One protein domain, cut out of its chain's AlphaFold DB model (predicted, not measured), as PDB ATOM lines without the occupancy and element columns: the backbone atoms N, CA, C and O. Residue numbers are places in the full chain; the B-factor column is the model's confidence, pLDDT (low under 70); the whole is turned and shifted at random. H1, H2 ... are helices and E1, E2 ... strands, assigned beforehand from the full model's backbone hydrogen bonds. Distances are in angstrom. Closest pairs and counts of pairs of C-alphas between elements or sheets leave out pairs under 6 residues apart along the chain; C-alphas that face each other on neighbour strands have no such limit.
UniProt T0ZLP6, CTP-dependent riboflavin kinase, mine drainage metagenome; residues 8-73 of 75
ATOM      1  N   ARG A   8      20.037  58.408   1.801       95.62
ATOM      2  CA  ARG A   8      21.387  58.078   2.257       95.62
ATOM      3  C   ARG A   8      21.498  58.238   3.776       95.62
ATOM      4  O   ARG A   8      21.125  59.274   4.315       95.62
ATOM      5  N   ILE A   9      22.070  57.232   4.434       96.94
ATOM      6  CA  ILE A   9      22.502  57.274   5.832       96.94
ATOM      7  C   ILE A   9      24.020  57.105   5.842       96.94
ATOM      8  O   ILE A   9      24.539  56.059   5.450       96.94
ATOM      9  N   ASP A  10      24.738  58.136   6.275       97.69
ATOM     10  CA  ASP A  10      26.194  58.079   6.337       97.69
ATOM     11  C   ASP A  10      26.683  57.250   7.525       97.69
ATOM     12  O   ASP A  10      26.056  57.181   8.584       97.69
ATOM     13  N   GLY A  11      27.828  56.596   7.326       97.19
ATOM     14  CA  GLY A  11      28.509  55.878   8.394       97.19
ATOM     15  C   GLY A  11      29.012  56.835   9.471       97.19
ATOM     16  O   GLY A  11      29.265  58.013   9.221       97.19
ATOM     17  N   PHE A  12      29.185  56.316  10.680       97.50
ATOM     18  CA  PHE A  12      29.615  57.105  11.829       97.50
ATOM     19  C   PHE A  12      30.492  56.280  12.768       97.50
ATOM     20  O   PHE A  12      30.562  55.051  12.686       97.50
ATOM     21  N   GLN A  13      31.167  56.966  13.684       97.81
ATOM     22  CA  GLN A  13      31.936  56.345  14.753       97.81
ATOM     23  C   GLN A  13      31.235  56.577  16.092       97.81
ATOM     24  O   GLN A  13      30.793  57.689  16.380       97.81
ATOM     25  N   ALA A  14      31.147  55.534  16.914       96.81
ATOM     26  CA  ALA A  14      30.657  55.626  18.283       96.81
ATOM     27  C   ALA A  14      31.614  54.876  19.218       96.81
ATOM     28  O   ALA A  14      31.753  53.653  19.134       96.81
ATOM     29  N   GLY A  15      32.296  55.628  20.089       95.19
ATOM     30  CA  GLY A  15      33.405  55.116  20.898       95.19
ATOM     31  C   GLY A  15      34.507  54.526  20.014       95.19
ATOM     32  O   GLY A  15      34.945  55.151  19.045       95.19
ATOM     33  N   ASP A  16      34.889  53.284  20.304       96.12
ATOM     34  CA  ASP A  16      35.951  52.569  19.585       96.12
ATOM     35  C   ASP A  16      35.437  51.764  18.376       96.12
ATOM     36  O   ASP A  16      36.145  50.913  17.839       96.12
ATOM     37  N   ARG A  17      34.185  51.987  17.945       96.75
ATOM     38  CA  ARG A  17      33.563  51.246  16.836       96.75
ATOM     39  C   ARG A  17      33.161  52.163  15.687       96.75
ATOM     40  O   ARG A  17      32.513  53.186  15.895       96.75
ATOM     41  N   THR A  18      33.466  51.724  14.467       96.19
ATOM     42  CA  THR A  18      33.004  52.346  13.219       96.19
ATOM     43  C   THR A  18      31.839  51.558  12.635       96.19
ATOM     44  O   THR A  18      31.930  50.342  12.443       96.19
ATOM     45  N   PHE A  19      30.764  52.263  12.309       95.31
ATOM     46  CA  PHE A  19      29.568  51.736  11.671       95.31
ATOM     47  C   PHE A  19      29.540  52.204  10.216       95.31
ATOM     48  O   PHE A  19      29.754  53.381   9.925       95.31
ATOM     49  N   GLY A  20      29.327  51.262   9.294       95.75
ATOM     50  CA  GLY A  20      29.154  51.586   7.878       95.75
ATOM     51  C   GLY A  20      27.863  52.368   7.644       95.75
ATOM     52  O   GLY A  20      26.970  52.353   8.489       95.75
ATOM     53  N   GLY A  21      27.776  53.043   6.500       97.06
ATOM     54  CA  GLY A  21      26.535  53.678   6.082       97.06
ATOM     55  C   GLY A  21      25.523  52.665   5.551       97.06
ATOM     56  O   GLY A  21      25.777  51.456   5.471       97.06
ATOM     57  N   ALA A  22      24.370  53.190   5.165       96.38
ATOM     58  CA  ALA A  22      23.304  52.437   4.533       96.38
ATOM     59  C   ALA A  22      22.515  53.329   3.571       96.38
ATOM     60  O   ALA A  22      22.628  54.558   3.569       96.38
ATOM     61  N   THR A  23      21.678  52.702   2.760       95.19
ATOM     62  CA  THR A  23      20.651  53.387   1.980       95.19
ATOM     63  C   THR A  23      19.294  52.841   2.387       95.19
ATOM     64  O   THR A  23      19.104  51.626   2.434       95.19
ATOM     65  N   CYS A  24      18.359  53.732   2.700       96.06
ATOM     66  CA  CYS A  24      17.030  53.388   3.183       96.06
ATOM     67  C   CYS A  24      15.969  53.772   2.149       96.06
ATOM     68  O   CYS A  24      16.062  54.828   1.532       96.06
ATOM     69  N   TYR A  25      14.967  52.926   1.953       95.44
ATOM     70  CA  TYR A  25      13.907  53.112   0.968       95.44
ATOM     71  C   TYR A  25      12.555  52.996   1.662       95.44
ATOM     72  O   TYR A  25      12.344  52.068   2.447       95.44
ATOM     73  N   VAL A  26      11.638  53.918   1.363       95.12
ATOM     74  CA  VAL A  26      10.259  53.820   1.851       95.12
ATOM     75  C   VAL A  26       9.615  52.583   1.235       95.12
ATOM     76  O   VAL A  26       9.726  52.342   0.029       95.12
ATOM     77  N   ALA A  27       8.993  51.764   2.078       96.00
ATOM     78  CA  ALA A  27       8.443  50.490   1.659       96.00
ATOM     79  C   ALA A  27       7.166  50.126   2.423       96.00
ATOM     80  O   ALA A  27       6.805  50.721   3.442       96.00
ATOM     81  N   ARG A  28       6.480  49.100   1.929       96.62
ATOM     82  CA  ARG A  28       5.402  48.419   2.640       96.62
ATOM     83  C   ARG A  28       5.617  46.915   2.565       96.62
ATOM     84  O   ARG A  28       5.944  46.399   1.496       96.62
ATOM     85  N   LEU A  29       5.397  46.220   3.677       97.31
ATOM     86  CA  LEU A  29       5.409  44.759   3.756       97.31
ATOM     87  C   LEU A  29       4.001  44.296   4.121       97.31
ATOM     88  O   LEU A  29       3.494  44.664   5.176       97.31
ATOM     89  N   ASN A  30       3.350  43.541   3.233       96.69
ATOM     90  CA  ASN A  30       1.923  43.201   3.335       96.69
ATOM     91  C   ASN A  30       1.066  44.438   3.674       96.69
ATOM     92  O   ASN A  30       0.296  44.434   4.628       96.69
ATOM     93  N   GLU A  31       1.269  45.525   2.921       96.44
ATOM     94  CA  GLU A  31       0.604  46.829   3.095       96.44
ATOM     95  C   GLU A  31       0.933  47.581   4.400       96.44
ATOM     96  O   GLU A  31       0.514  48.734   4.548       96.44
ATOM     97  N   HIS A  32       1.724  47.012   5.311       97.62
ATOM     98  CA  HIS A  32       2.147  47.676   6.541       97.62
ATOM     99  C   HIS A  32       3.354  48.599   6.297       97.62
ATOM    100  O   HIS A  32       4.309  48.171   5.645       97.62
ATOM    101  N   PRO A  33       3.346  49.849   6.801       97.06
ATOM    102  CA  PRO A  33       4.450  50.788   6.607       97.06
ATOM    103  C   PRO A  33       5.770  50.285   7.201       97.06
ATOM    104  O   PRO A  33       5.845  49.934   8.377       97.06
ATOM    105  N   CYS A  34       6.835  50.304   6.408       97.62
ATOM    106  CA  CYS A  34       8.182  49.964   6.854       97.62
ATOM    107  C   CYS A  34       9.231  50.654   5.972       97.62
ATOM    108  O   CYS A  34       8.913  51.483   5.121       97.62
ATOM    109  N   HIS A  35      10.499  50.301   6.160       97.06
ATOM    110  CA  HIS A  35      11.558  50.697   5.244       97.06
ATOM    111  C   HIS A  35      12.435  49.503   4.901       97.06
ATOM    112  O   HIS A  35      12.781  48.711   5.778       97.06
ATOM    113  N   LEU A  36      12.821  49.399   3.631       96.00
ATOM    114  CA  LEU A  36      13.903  48.518   3.213       96.00
ATOM    115  C   LEU A  36      15.217  49.243   3.495       96.00
ATOM    116  O   LEU A  36      15.400  50.388   3.081       96.00
ATOM    117  N   ILE A  37      16.139  48.594   4.197       95.69
ATOM    118  CA  ILE A  37      17.473  49.129   4.461       95.69
ATOM    119  C   ILE A  37      18.516  48.251   3.773       95.69
ATOM    120  O   ILE A  37      18.474  47.028   3.848       95.69
ATOM    121  N   ARG A  38      19.453  48.886   3.067       93.50
ATOM    122  CA  ARG A  38      20.599  48.219   2.451       93.50
ATOM    123  C   ARG A  38      21.887  48.780   3.048       93.50
ATOM    124  O   ARG A  38      22.262  49.900   2.692       93.50
ATOM    125  N   PRO A  39      22.570  48.043   3.936       94.38
ATOM    126  CA  PRO A  39      23.898  48.422   4.407       94.38
ATOM    127  C   PRO A  39      24.903  48.512   3.251       94.38
ATOM    128  O   PRO A  39      24.821  47.751   2.287       94.38
ATOM    129  N   ASP A  40      25.899  49.395   3.365       92.06
ATOM    130  CA  ASP A  40      26.963  49.531   2.351       92.06
ATOM    131  C   ASP A  40      27.796  48.256   2.183       92.06
ATOM    132  O   ASP A  40      28.372  48.005   1.126       92.06
ATOM    133  N   ARG A  41      27.883  47.458   3.250       86.06
ATOM    134  CA  ARG A  41      28.550  46.161   3.268       86.06
ATOM    135  C   ARG A  41      27.537  45.109   3.692       86.06
ATOM    136  O   ARG A  41      27.207  45.029   4.871       86.06
ATOM    137  N   THR A  42      27.081  44.313   2.735       77.25
ATOM    138  CA  THR A  42      26.310  43.088   2.978       77.25
ATOM    139  C   THR A  42      27.140  41.879   2.555       77.25
ATOM    140  O   THR A  42      27.939  41.966   1.624       77.25
ATOM    141  N   HIS A  43      26.972  40.760   3.259       76.31
ATOM    142  CA  HIS A  43      27.567  39.474   2.888       76.31
ATOM    143  C   HIS A  43      26.633  38.611   2.031       76.31
ATOM    144  O   HIS A  43      27.081  37.619   1.461       76.31
ATOM    145  N   TYR A  44      25.355  38.978   1.945       79.88
ATOM    146  CA  TYR A  44      24.330  38.218   1.246       79.88
ATOM    147  C   TYR A  44      23.807  39.039   0.070       79.88
ATOM    148  O   TYR A  44      23.406  40.190   0.248       79.88
ATOM    149  N   GLU A  45      23.830  38.448  -1.122       79.38
ATOM    150  CA  GLU A  45      23.347  39.091  -2.351       79.38
ATOM    151  C   GLU A  45      21.823  38.966  -2.501       79.38
ATOM    152  O   GLU A  45      21.176  39.892  -2.985       79.38
ATOM    153  N   ASP A  46      21.244  37.876  -1.983       89.06
ATOM    154  CA  ASP A  46      19.828  37.518  -2.163       89.06
ATOM    155  C   ASP A  46      18.962  37.772  -0.915       89.06
ATOM    156  O   ASP A  46      17.825  37.308  -0.825       89.06
ATOM    157  N   VAL A  47      19.498  38.490   0.076       91.88
ATOM    158  CA  VAL A  47      18.790  38.825   1.318       91.88
ATOM    159  C   VAL A  47      18.632  40.334   1.419       91.88
ATOM    160  O   VAL A  47      19.589  41.088   1.247       91.88
ATOM    161  N   VAL A  48      17.417  40.767   1.742       92.69
ATOM    162  CA  VAL A  48      17.091  42.166   2.037       92.69
ATOM    163  C   VAL A  48      16.693  42.316   3.499       92.69
ATOM    164  O   VAL A  48      16.133  41.402   4.103       92.69
ATOM    165  N   GLU A  49      16.973  43.486   4.063       95.31
ATOM    166  CA  GLU A  49      16.686  43.807   5.458       95.31
ATOM    167  C   GLU A  49      15.584  44.870   5.539       95.31
ATOM    168  O   GLU A  49      15.540  45.811   4.740       95.31
ATOM    169  N   PHE A  50      14.695  44.736   6.525       96.94
ATOM    170  CA  PHE A  50      13.617  45.689   6.790       96.94
ATOM    171  C   PHE A  50      13.708  46.232   8.209       96.94
ATOM    172  O   PHE A  50      14.014  45.498   9.149       96.94
ATOM    173  N   ILE A  51      13.379  47.511   8.362       97.38
ATOM    174  CA  ILE A  51      13.209  48.174   9.656       97.38
ATOM    175  C   ILE A  51      11.817  48.801   9.743       97.38
ATOM    176  O   ILE A  51      11.277  49.317   8.761       97.38
ATOM    177  N   ALA A  52      11.234  48.760  10.935       97.56
ATOM    178  CA  ALA A  52       9.951  49.370  11.251       97.56
ATOM    179  C   ALA A  52       9.937  49.814  12.718       97.56
ATOM    180  O   ALA A  52      10.787  49.406  13.509       97.56
ATOM    181  N   VAL A  53       8.975  50.670  13.066       96.94
ATOM    182  CA  VAL A  53       8.753  51.097  14.457       96.94
ATOM    183  C   VAL A  53       8.242  49.929  15.306       96.94
ATOM    184  O   VAL A  53       8.601  49.810  16.475       96.94
ATOM    185  N   GLU A  54       7.428  49.061  14.709       96.25
ATOM    186  CA  GLU A  54       6.848  47.884  15.348       96.25
ATOM    187  C   GLU A  54       7.597  46.598  14.967       96.25
ATOM    188  O   GLU A  54       8.287  46.522  13.947       96.25
ATOM    189  N   SER A  55       7.415  45.547  15.769       97.62
ATOM    190  CA  SER A  55       7.865  44.196  15.430       97.62
ATOM    191  C   SER A  55       7.007  43.632  14.294       97.62
ATOM    192  O   SER A  55       5.908  43.131  14.525       97.62
ATOM    193  N   LEU A  56       7.513  43.670  13.056       97.25
ATOM    194  CA  LEU A  56       6.777  43.190  11.873       97.25
ATOM    195  C   LEU A  56       6.307  41.735  12.005       97.25
ATOM    196  O   LEU A  56       5.244  41.387  11.502       97.25
ATOM    197  N   ARG A  57       7.071  40.879  12.696       97.81
ATOM    198  CA  ARG A  57       6.666  39.486  12.934       97.81
ATOM    199  C   ARG A  57       5.441  39.378  13.825       97.81
ATOM    200  O   ARG A  57       4.585  38.546  13.557       97.81
ATOM    201  N   GLU A  58       5.358  40.198  14.865       98.06
ATOM    202  CA  GLU A  58       4.213  40.199  15.776       98.06
ATOM    203  C   GLU A  58       3.003  40.855  15.116       98.06
ATOM    204  O   GLU A  58       1.935  40.249  15.085       98.06
ATOM    205  N   THR A  59       3.189  42.038  14.521       97.50
ATOM    206  CA  THR A  59       2.115  42.817  13.890       97.50
ATOM    207  C   THR A  59       1.490  42.096  12.694       97.50
ATOM    208  O   THR A  59       0.284  42.195  12.478       97.50
ATOM    209  N   LEU A  60       2.288  41.359  11.915       97.25
ATOM    210  CA  LEU A  60       1.832  40.669  10.701       97.25
ATOM    211  C   LEU A  60       1.791  39.144  10.854       97.25
ATOM    212  O   LEU A  60       1.550  38.443   9.873       97.25
ATOM    213  N   HIS A  61       2.023  38.633  12.068       97.56
ATOM    214  CA  HIS A  61       2.030  37.205  12.400       97.56
ATOM    215  C   HIS A  61       2.924  36.355  11.479       97.56
ATOM    216  O   HIS A  61       2.555  35.253  11.074       97.56
ATOM    217  N   LEU A  62       4.106  36.874  11.137       97.62
ATOM    218  CA  LEU A  62       5.024  36.235  10.193       97.62
ATOM    219  C   LEU A  62       5.873  35.158  10.867       97.62
ATOM    220  O   LEU A  62       6.463  35.366  11.934       97.62
ATOM    221  N   THR A  63       6.038  34.041  10.169       97.81
ATOM    222  CA  THR A  63       6.981  32.977  10.522       97.81
ATOM    223  C   THR A  63       8.071  32.844   9.467       97.81
ATOM    224  O   THR A  63       7.998  33.428   8.387       97.81
ATOM    225  N   ASP A  64       9.101  32.061   9.776       97.44
ATOM    226  CA  ASP A  64      10.150  31.757   8.804       97.44
ATOM    227  C   ASP A  64       9.570  31.062   7.568       97.44
ATOM    228  O   ASP A  64       8.585  30.326   7.664       97.44
ATOM    229  N   ALA A  65      10.194  31.317   6.414       95.81
ATOM    230  CA  ALA A  65       9.793  30.807   5.099       95.81
ATOM    231  C   ALA A  65       8.371  31.199   4.640       95.81
ATOM    232  O   ALA A  65       7.860  30.622   3.684       95.81
ATOM    233  N   MET A  66       7.734  32.176   5.294       96.62
ATOM    234  CA  MET A  66       6.462  32.729   4.843       96.62
ATOM    235  C   MET A  66       6.676  33.726   3.702       96.62
ATOM    236  O   MET A  66       7.510  34.626   3.804       96.62
ATOM    237  N   ASP A  67       5.872  33.595   2.649       97.19
ATOM    238  CA  ASP A  67       5.852  34.566   1.561       97.19
ATOM    239  C   ASP A  67       5.245  35.894   2.023       97.19
ATOM    240  O   ASP A  67       4.221  35.945   2.712       97.19
ATOM    241  N   VAL A  68       5.871  36.988   1.598       96.81
ATOM    242  CA  VAL A  68       5.429  38.354   1.880       96.81
ATOM    243  C   VAL A  68       5.412  39.169   0.595       96.81
ATOM    244  O   VAL A  68       6.236  38.976  -0.300       96.81
ATOM    245  N   ARG A  69       4.480  40.115   0.501       97.31
ATOM    246  CA  ARG A  69       4.449  41.106  -0.572       97.31
ATOM    247  C   ARG A  69       5.203  42.346  -0.125       97.31
ATOM    248  O   ARG A  69       4.887  42.920   0.914       97.31
ATOM    249  N   VAL A  70       6.157  42.776  -0.941       95.94
ATOM    250  CA  VAL A  70       6.943  43.989  -0.707       95.94
ATOM    251  C   VAL A  70       6.642  44.999  -1.798       95.94
ATOM    252  O   VAL A  70       6.696  44.682  -2.986       95.94
ATOM    253  N   GLU A  71       6.367  46.227  -1.387       95.25
ATOM    254  CA  GLU A  71       6.233  47.378  -2.273       95.25
ATOM    255  C   GLU A  71       7.278  48.414  -1.874       95.25
ATOM    256  O   GLU A  71       7.394  48.747  -0.697       95.25
ATOM    257  N   VAL A  72       8.056  48.900  -2.840       94.19
ATOM    258  CA  VAL A  72       9.072  49.940  -2.629       94.19
ATOM    259  C   VAL A  72       8.630  51.178  -3.390       94.19
ATOM    260  O   VAL A  72       8.294  51.078  -4.574       94.19
ATOM    261  N   GLU A  73       8.602  52.321  -2.712       87.25
ATOM    262  CA  GLU A  73       8.149  53.575  -3.308       87.25
ATOM    263  C   GLU A  73       9.116  54.028  -4.407       87.25
ATOM    264  O   GLU A  73      10.338  54.052  -4.229       87.25
TER     265      GLU A  73
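Overview. This is residues 8 to 73 of the 75 residues of the protein "CTP-dependent riboflavin kinase" of mine drainage metagenome (UniProt T0ZLP6). A long hairpin of E3 and E4 makes the middle of a strongly twisted four-stranded sheet, with the short strands E5 and E6 at its edges. A small second hairpin, E1 and E2, extends the model beyond one end of E3 and E4, with residues 13 to 18 sticking out; near the other end lie the one-turn helix H1 and a loop whose residues 61 to 66 stand free. The printed part has 66 residues, with E1, E2, E3, E4, E5, H1 and E6 along the chain; the sheet's order is E5, E4, E3, E6, antiparallel. The class is mostly strand, though under half of the residues are in named elements. The whole is loose and elongated, with a radius of gyration of the C-alphas of 13.7 A and spans of 38 by 24 by 23 A.

Along the chain. E3, residues 22 to 29, begins at C-alpha 22 (23.304, 52.437, 4.533) and measures 19.5 A. E4, residues 32 to 39, measures 21.9 A. E5 is residues 49 to 51, and E6, residues 70 to 72, ends at C-alpha 72 (9.072, 49.940, -2.629). E1 is residues 12 to 14, E2 17 to 19 and H1 56 to 59.

Arrangement. E3 and E4 form an antiparallel hairpin, with N 25 and O 36 2.8 A apart. E3, E4 and E5 form a meander, each strand the antiparallel neighbour of the one before; N 37 and O 49 are 2.9 A apart. E6 pairs with E3 through N 28 and O 71, 2.8 A. E3 bends by 66 degrees at residue 26. In the hairpin E1 and E2, N 19 and O 12 are 2.8 A apart; E2 runs on into E3 at 55 degrees. H1 only grazes the sheet and is too short for an O i to N i+4 pair.

Size, cuts and confidence. The C-alphas farthest apart, of Gly 15 and Asp 67, are 39.4 A apart. The printed part has no cut, and no link is long. Mean pLDDT of the printed part is 94.8, and no printed residue is under 70.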